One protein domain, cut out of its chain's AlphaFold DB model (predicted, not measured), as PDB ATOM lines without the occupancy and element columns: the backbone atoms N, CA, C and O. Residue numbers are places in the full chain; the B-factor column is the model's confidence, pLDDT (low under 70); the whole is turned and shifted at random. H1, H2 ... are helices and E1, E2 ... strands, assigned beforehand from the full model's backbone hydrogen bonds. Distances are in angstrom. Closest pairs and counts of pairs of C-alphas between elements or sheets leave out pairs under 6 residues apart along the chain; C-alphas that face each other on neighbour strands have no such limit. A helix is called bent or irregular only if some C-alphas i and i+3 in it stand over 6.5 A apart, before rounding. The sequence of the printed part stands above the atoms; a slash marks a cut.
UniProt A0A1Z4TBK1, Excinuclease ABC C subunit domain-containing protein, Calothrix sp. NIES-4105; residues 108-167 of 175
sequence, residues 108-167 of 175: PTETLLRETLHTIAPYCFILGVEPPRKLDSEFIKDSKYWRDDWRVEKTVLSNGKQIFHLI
ATOM      1  N   PRO A 108      98.671 262.588 201.560       68.38
ATOM      2  CA  PRO A 108      98.325 262.358 202.950       68.38
ATOM      3  C   PRO A 108      99.300 263.156 203.813       68.38
ATOM      4  O   PRO A 108     100.497 263.178 203.517       68.38
ATOM      5  N   THR A 109      98.805 263.837 204.846       69.81
ATOM      6  CA  THR A 109      99.652 264.628 205.754       69.81
ATOM      7  C   THR A 109     100.817 263.792 206.285       69.81
ATOM      8  O   THR A 109     101.921 264.297 206.432       69.81
ATOM      9  N   GLU A 110     100.594 262.489 206.465       73.31
ATOM     10  CA  GLU A 110     101.619 261.499 206.794       73.31
ATOM     11  C   GLU A 110     102.765 261.435 205.771       73.31
ATOM     12  O   GLU A 110     103.928 261.420 206.161       73.31
ATOM     13  N   THR A 111     102.473 261.437 204.465       75.56
ATOM     14  CA  THR A 111     103.504 261.393 203.417       75.56
ATOM     15  C   THR A 111     104.361 262.653 203.443       75.56
ATOM     16  O   THR A 111     105.584 262.556 203.414       75.56
ATOM     17  N   LEU A 112     103.731 263.828 203.549       80.62
ATOM     18  CA  LEU A 112     104.456 265.096 203.639       80.62
ATOM     19  C   LEU A 112     105.292 265.167 204.922       80.62
ATOM     20  O   LEU A 112     106.445 265.586 204.881       80.62
ATOM     21  N   LEU A 113     104.733 264.720 206.049       79.44
ATOM     22  CA  LEU A 113     105.444 264.645 207.322       79.44
ATOM     23  C   LEU A 113     106.658 263.717 207.221       79.44
ATOM     24  O   LEU A 113     107.742 264.098 207.644       79.44
ATOM     25  N   ARG A 114     106.512 262.535 206.613       80.44
ATOM     26  CA  ARG A 114     107.609 261.575 206.436       80.44
ATOM     27  C   ARG A 114     108.717 262.119 205.539       80.44
ATOM     28  O   ARG A 114     109.883 262.011 205.901       80.44
ATOM     29  N   GLU A 115     108.363 262.716 204.400       83.00
ATOM     30  CA  GLU A 115     109.325 263.376 203.501       83.00
ATOM     31  C   GLU A 115     110.059 264.514 204.228       83.00
ATOM     32  O   GLU A 115     111.280 264.634 204.124       83.00
ATOM     33  N   THR A 116     109.330 265.306 205.022       83.88
ATOM     34  CA  THR A 116     109.898 266.405 205.816       83.88
ATOM     35  C   THR A 116     110.868 265.878 206.869       83.88
ATOM     36  O   THR A 116     112.006 266.328 206.914       83.88
ATOM     37  N   LEU A 117     110.458 264.882 207.664       84.38
ATOM     38  CA  LEU A 117     111.304 264.246 208.677       84.38
ATOM     39  C   LEU A 117     112.566 263.640 208.059       84.38
ATOM     40  O   LEU A 117     113.641 263.777 208.626       84.38
ATOM     41  N   HIS A 118     112.455 263.016 206.884       85.12
ATOM     42  CA  HIS A 118     113.613 262.465 206.185       85.12
ATOM     43  C   HIS A 118     114.565 263.560 205.689       85.12
ATOM     44  O   HIS A 118     115.777 263.420 205.812       85.12
ATOM     45  N   THR A 119     114.019 264.671 205.186       85.94
ATOM     46  CA  THR A 119     114.804 265.821 204.709       85.94
ATOM     47  C   THR A 119     115.563 266.500 205.848       85.94
ATOM     48  O   THR A 119     116.714 266.889 205.674       85.94
ATOM     49  N   ILE A 120     114.935 266.637 207.018       85.31
ATOM     50  CA  ILE A 120     115.553 267.288 208.180       85.31
ATOM     51  C   ILE A 120     116.381 266.324 209.038       85.31
ATOM     52  O   ILE A 120     117.084 266.787 209.926       85.31
ATOM     53  N   ALA A 121     116.325 265.010 208.790       84.31
ATOM     54  CA  ALA A 121     117.022 264.001 209.592       84.31
ATOM     55  C   ALA A 121     118.530 264.270 209.779       84.31
ATOM     56  O   ALA A 121     118.986 264.140 210.910       84.31
ATOM     57  N   PRO A 122     119.302 264.710 208.761       83.94
ATOM     58  CA  PRO A 122     120.731 265.016 208.940       83.94
ATOM     59  C   PRO A 122     121.017 266.197 209.883       83.94
ATOM     60  O   PRO A 122     122.143 266.377 210.337       83.94
ATOM     61  N   TYR A 123     120.000 267.011 210.153       82.44
ATOM     62  CA  TYR A 123     120.066 268.218 210.974       82.44
ATOM     63  C   TYR A 123     119.360 268.037 212.318       82.44
ATOM     64  O   TYR A 123     119.272 268.982 213.100       82.44
ATOM     65  N   CYS A 124     118.787 266.857 212.558       81.38
ATOM     66  CA  CYS A 124     117.850 266.620 213.637       81.38
ATOM     67  C   CYS A 124     118.394 265.582 214.610       81.38
ATOM     68  O   CYS A 124     118.770 264.482 214.210       81.38
ATOM     69  N   PHE A 125     118.358 265.895 215.902       80.44
ATOM     70  CA  PHE A 125     118.618 264.925 216.959       80.44
ATOM     71  C   PHE A 125     117.492 264.922 217.990       80.44
ATOM     72  O   PHE A 125     116.864 265.946 218.276       80.44
ATOM     73  N   ILE A 126     117.224 263.733 218.532       78.38
ATOM     74  CA  ILE A 126     116.238 263.539 219.592       78.38
ATOM     75  C   ILE A 126     116.909 263.917 220.909       78.38
ATOM     76  O   ILE A 126     117.801 263.218 221.381       78.38
ATOM     77  N   LEU A 127     116.466 265.023 221.498       77.50
ATOM     78  CA  LEU A 127     116.939 265.496 222.800       77.50
ATOM     79  C   LEU A 127     116.404 264.630 223.946       77.50
ATOM     80  O   LEU A 127     117.045 264.470 224.979       77.50
ATOM     81  N   GLY A 128     115.196 264.101 223.765       75.75
ATOM     82  CA  GLY A 128     114.517 263.302 224.768       75.75
ATOM     83  C   GLY A 128     113.124 262.878 224.324       75.75
ATOM     84  O   GLY A 128     112.531 263.450 223.402       75.75
ATOM     85  N   VAL A 129     112.612 261.861 225.010       79.38
ATOM     86  CA  VAL A 129     111.242 261.373 224.863       79.38
ATOM     87  C   VAL A 129     110.537 261.596 226.191       79.38
ATOM     88  O   VAL A 129     110.901 261.005 227.203       79.38
ATOM     89  N   GLU A 130     109.537 262.470 226.190       74.44
ATOM     90  CA  GLU A 130     108.670 262.671 227.346       74.44
ATOM     91  C   GLU A 130     107.511 261.660 227.306       74.44
ATOM     92  O   GLU A 130     106.922 261.425 226.234       74.44
ATOM     93  N   PRO A 131     107.134 261.071 228.457       70.06
ATOM     94  CA  PRO A 131     105.921 260.275 228.552       70.06
ATOM     95  C   PRO A 131     104.679 261.147 228.291       70.06
ATOM     96  O   PRO A 131     104.746 262.380 228.301       70.06
ATOM     97  N   PRO A 132     103.510 260.532 228.055       71.19
ATOM     98  CA  PRO A 132     102.285 261.282 227.817       71.19
ATOM     99  C   PRO A 132     101.947 262.223 228.985       71.19
ATOM    100  O   PRO A 132     101.608 261.780 230.081       71.19
ATOM    101  N   ARG A 133     101.953 263.536 228.720       69.38
ATOM    102  CA  ARG A 133     101.762 264.609 229.725       69.38
ATOM    103  C   ARG A 133     100.420 264.586 230.464       69.38
ATOM    104  O   ARG A 133     100.243 265.301 231.439       69.38
ATOM    105  N   LYS A 134      99.460 263.764 230.023       65.12
ATOM    106  CA  LYS A 134      98.162 263.592 230.698       65.12
ATOM    107  C   LYS A 134      98.301 262.991 232.107       65.12
ATOM    108  O   LYS A 134      97.376 263.119 232.900       65.12
ATOM    109  N   LEU A 135      99.420 262.329 232.400       63.91
ATOM    110  CA  LEU A 135      99.666 261.654 233.678       63.91
ATOM    111  C   LEU A 135     100.544 262.468 234.642       63.91
ATOM    112  O   LEU A 135     100.796 262.007 235.749       63.91
ATOM    113  N   ASP A 136     100.987 263.662 234.243       70.50
ATOM    114  CA  ASP A 136     101.884 264.502 235.035       70.50
ATOM    115  C   ASP A 136     101.108 265.652 235.700       70.50
ATOM    116  O   ASP A 136     100.785 266.675 235.087       70.50
ATOM    117  N   SER A 137     100.754 265.452 236.970       70.19
ATOM    118  CA  SER A 137      99.998 266.423 237.769       70.19
ATOM    119  C   SER A 137     100.770 267.712 238.058       70.19
ATOM    120  O   SER A 137     100.143 268.755 238.259       70.19
ATOM    121  N   GLU A 138     102.101 267.652 238.083       73.69
ATOM    122  CA  GLU A 138     102.970 268.800 238.348       73.69
ATOM    123  C   GLU A 138     103.055 269.684 237.100       73.69
ATOM    124  O   GLU A 138     102.753 270.875 237.158       73.69
ATOM    125  N   PHE A 139     103.249 269.072 235.929       70.56
ATOM    126  CA  PHE A 139     103.235 269.772 234.644       70.56
ATOM    127  C   PHE A 139     101.908 270.497 234.362       70.56
ATOM    128  O   PHE A 139     101.892 271.631 233.880       70.56
ATOM    129  N   ILE A 140     100.764 269.871 234.675       70.88
ATOM    130  CA  ILE A 140      99.440 270.501 234.502       70.88
ATOM    131  C   ILE A 140      99.301 271.749 235.386       70.88
ATOM    132  O   ILE A 140      98.644 272.719 234.993       70.88
ATOM    133  N   LYS A 141      99.886 271.725 236.586       73.75
ATOM    134  CA  LYS A 141      99.888 272.862 237.508       73.75
ATOM    135  C   LYS A 141     100.791 273.978 236.981       73.75
ATOM    136  O   LYS A 141     100.348 275.125 236.923       73.75
ATOM    137  N   ASP A 142     101.983 273.630 236.513       71.44
ATOM    138  CA  ASP A 142     102.962 274.581 235.984       71.44
ATOM    139  C   ASP A 142     102.493 275.241 234.685       71.44
ATOM    140  O   ASP A 142     102.606 276.454 234.540       71.44
ATOM    141  N   SER A 143     101.851 274.495 233.783       67.62
ATOM    142  CA  SER A 143     101.269 275.040 232.548       67.62
ATOM    143  C   SER A 143     100.160 276.067 232.811       67.62
ATOM    144  O   SER A 143     100.013 277.037 232.070       67.62
ATOM    145  N   LYS A 144      99.401 275.914 233.906       68.94
ATOM    146  CA  LYS A 144      98.404 276.914 234.332       68.94
ATOM    147  C   LYS A 144      99.035 278.153 234.965       68.94
ATOM    148  O   LYS A 144      98.443 279.234 234.872       68.94
ATOM    149  N   TYR A 145     100.170 277.988 235.639       70.81
ATOM    150  CA  TYR A 145     100.873 279.060 236.340       70.81
ATOM    151  C   TYR A 145     101.715 279.915 235.378       70.81
ATOM    152  O   TYR A 145     101.634 281.137 235.426       70.81
ATOM    153  N   TRP A 146     102.428 279.290 234.438       66.50
ATOM    154  CA  TRP A 146     103.325 279.934 233.467       66.50
ATOM    155  C   TRP A 146     102.685 280.138 232.088       66.50
ATOM    156  O   TRP A 146     103.337 279.938 231.065       66.50
ATOM    157  N   ARG A 147     101.400 280.513 232.042       62.94
ATOM    158  CA  ARG A 147     100.609 280.566 230.794       62.94
ATOM    159  C   ARG A 147     101.210 281.421 229.672       62.94
ATOM    160  O   ARG A 147     100.905 281.154 228.518       62.94
ATOM    161  N   ASP A 148     102.062 282.387 230.002       63.53
ATOM    162  CA  ASP A 148     102.675 283.299 229.030       63.53
ATOM    163  C   ASP A 148     104.048 282.827 228.501       63.53
ATOM    164  O   ASP A 148     104.592 283.431 227.576       63.53
ATOM    165  N   ASP A 149     104.635 281.753 229.054       66.19
ATOM    166  CA  ASP A 149     105.864 281.161 228.511       66.19
ATOM    167  C   ASP A 149     105.511 280.019 227.555       66.19
ATOM    168  O   ASP A 149     105.093 278.935 227.966       66.19
ATOM    169  N   TRP A 150     105.740 280.236 226.259       60.75
ATOM    170  CA  TRP A 150     105.501 279.243 225.206       60.75
ATOM    171  C   TRP A 150     106.257 277.919 225.430       60.75
ATOM    172  O   TRP A 150     105.853 276.874 224.915       60.75
ATOM    173  N   ARG A 151     107.345 277.922 226.219       57.53
ATOM    174  CA  ARG A 151     108.077 276.705 226.617       57.53
ATOM    175  C   ARG A 151     107.259 275.826 227.568       57.53
ATOM    176  O   ARG A 151     107.538 274.627 227.654       57.53
ATOM    177  N   VAL A 152     106.262 276.404 228.242       56.97
ATOM    178  CA  VAL A 152     105.380 275.779 229.243       56.97
ATOM    179  C   VAL A 152     103.918 275.708 228.763       56.97
ATOM    180  O   VAL A 152     103.179 274.808 229.174       56.97
ATOM    181  N   GLU A 153     103.507 276.549 227.805       58.09
ATOM    182  CA  GLU A 153     102.240 276.455 227.050       58.09
ATOM    183  C   GLU A 153     102.276 275.312 226.012       58.09
ATOM    184  O   GLU A 153     102.059 275.437 224.808       58.09
ATOM    185  N   LYS A 154     102.626 274.132 226.496       63.47
ATOM    186  CA  LYS A 154     102.852 272.929 225.714       63.47
ATOM    187  C   LYS A 154     101.552 272.123 225.711       63.47
ATOM    188  O   LYS A 154     101.172 271.559 226.734       63.47
ATOM    189  N   THR A 155     100.878 272.030 224.562       58.88
ATOM    190  CA  THR A 155      99.577 271.347 224.422       58.88
ATOM    191  C   THR A 155      99.577 269.956 225.063       58.88
ATOM    192  O   THR A 155     100.368 269.082 224.693       58.88
ATOM    193  N   VAL A 156      98.653 269.724 226.002       60.56
ATOM    194  CA  VAL A 156      98.391 268.391 226.555       60.56
ATOM    195  C   VAL A 156      97.651 267.585 225.491       60.56
ATOM    196  O   VAL A 156      96.453 267.758 225.267       60.56
ATOM    197  N   LEU A 157      98.379 266.717 224.787       60.25
ATOM    198  CA  LEU A 157      97.793 265.863 223.759       60.25
ATOM    199  C   LEU A 157      96.860 264.838 224.419       60.25
ATOM    200  O   LEU A 157      97.273 264.010 225.230       60.25
ATOM    201  N   SER A 158      95.579 264.881 224.055       56.31
ATOM    202  CA  SER A 158      94.514 264.057 224.648       56.31
ATOM    203  C   SER A 158      94.658 262.553 224.385       56.31
ATOM    204  O   SER A 158      93.991 261.746 225.033       56.31
ATOM    205  N   ASN A 159      95.534 262.172 223.453       58.84
ATOM    206  CA  ASN A 159      95.648 260.830 222.892       58.84
ATOM    207  C   ASN A 159      96.695 259.928 223.569       58.84
ATOM    208  O   ASN A 159      96.971 258.851 223.050       58.84
ATOM    209  N   GLY A 160      97.278 260.343 224.701       63.19
ATOM    210  CA  GLY A 160      98.177 259.482 225.478       63.19
ATOM    211  C   GLY A 160      99.465 259.098 224.741       63.19
ATOM    212  O   GLY A 160     100.047 258.058 225.034       63.19
ATOM    213  N   LYS A 161      99.897 259.895 223.758       69.12
ATOM    214  CA  LYS A 161     101.107 259.622 222.977       69.12
ATOM    215  C   LYS A 161     102.350 260.227 223.625       69.12
ATOM    216  O   LYS A 161     102.274 261.264 224.282       69.12
ATOM    217  N   GLN A 162     103.482 259.559 223.414       73.88
ATOM    218  CA  GLN A 162     104.808 260.066 223.768       73.88
ATOM    219  C   GLN A 162     105.118 261.340 222.981       73.88
ATOM    220  O   GLN A 162     104.622 261.530 221.865       73.88
ATOM    221  N   ILE A 163     105.949 262.200 223.561       75.50
ATOM    222  CA  ILE A 163     106.335 263.472 222.959       75.50
ATOM    223  C   ILE A 163     107.833 263.450 222.694       75.50
ATOM    224  O   ILE A 163     108.634 263.279 223.609       75.50
ATOM    225  N   PHE A 164     108.199 263.627 221.427       79.25
ATOM    226  CA  PHE A 164     109.586 263.667 220.979       79.25
ATOM    227  C   PHE A 164     110.055 265.116 220.906       79.25
ATOM    228  O   PHE A 164     109.429 265.934 220.227       79.25
ATOM    229  N   HIS A 165     111.160 265.424 221.580       78.19
ATOM    230  CA  HIS A 165     111.821 266.723 221.470       78.19
ATOM    231  C   HIS A 165     112.898 266.632 220.411       78.19
ATOM    232  O   HIS A 165     113.860 265.877 220.556       78.19
ATOM    233  N   LEU A 166     112.707 267.392 219.342       81.56
ATOM    234  CA  LEU A 166     113.627 267.469 218.221       81.56
ATOM    235  C   LEU A 166     114.322 268.827 218.267       81.56
ATOM    236  O   LEU A 166     113.647 269.853 218.366       81.56
ATOM    237  N   ILE A 167     115.648 268.834 218.173       78.31
ATOM    238  CA  ILE A 167     116.405 270.047 217.856       78.31
ATOM    239  C   ILE A 167     116.819 269.987 216.399       78.31
ATOM    240  O   ILE A 167     117.240 268.939 215.920       78.31
TER     241      ILE A 167
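AT A GLANCE: This is residues 108 to 167 of the 175 residues of the protein "Excinuclease ABC C subunit domain-containing protein" of Calothrix sp. NIES-4105 (UniProt A0A1Z4TBK1). An antiparallel two-stranded ribbon, E1 and E2, makes the middle of an elongated, loosely built domain, with helix H1 at one end and the short helix H2 at the other end. Residues 108 to 120, of which 109 to 120 belong to H1, stick out free of the rest, and a long stretch with no named element, residues 146 to 162, leads from H2 back to E2. The printed part has 60 residues with two named helices and two named strands, in the order H1, E1, H2, E2; the sheet's order is E1 - E2, and the class is mixed, helices and strands. The whole is loose, with a radius of gyration of the C-alphas of 14.1 A, and the C-alphas span 37 by 22 by 19 A.

IN THESE COORDINATES: The printed part begins at Pro 108, and H1 follows, residues 109 to 123, from C-alpha 109 at (99.652, 264.628, 205.754) over 21.4 A to C-alpha 123. H1 is irregular: C-alphas 119 and 122 are 7.3 A apart. E1, residues 124 to 130, is 17.0 A long. H2, residues 137 to 145, begins with C-alpha 137 at (99.998, 266.423, 237.769) and is 12.7 A long. E2, residues 163 to 167, is 13.1 A long and ends with C-alpha 167 at (116.405, 270.047, 217.856).

HOW THE PARTS SIT: H1 and E1 are joined by a tight link, with 0 residues between them. H1 is only just apart from E2, at a closest distance of 8.0 A between C-alphas, and H1 and H2 are apart. E1 and E2 are antiparallel neighbours, with 150 degrees between their directions. Among the C-alphas that face each other are those of Val 129 and Phe 164, 4.8 A apart, and of Ile 126 and Leu 166, 4.9 A apart. N 127 and O 165, at 2.9 A, and N 163 and O 130, also at 2.9 A, are within hydrogen-bond range. In H2 every O i to N i+4 pair is within hydrogen-bond range, and in H1 9 of 11 are.

THE WHOLE: The two C-alphas farthest apart are those of Thr 111 and Tyr 145, at 37.5 A. Without the residues that stand free, the body of 47 residues spans 36 by 23 by 14 A. The printed part has no cut. The link from E1 to H2, 6 residues, is short, and the link from H2 to E2, 17 residues, is long. The mean pLDDT of the printed part is 72.2; 23 residues are under 70, namely 108 to 109, 133 to 135, 143 to 144 and 146 to 161.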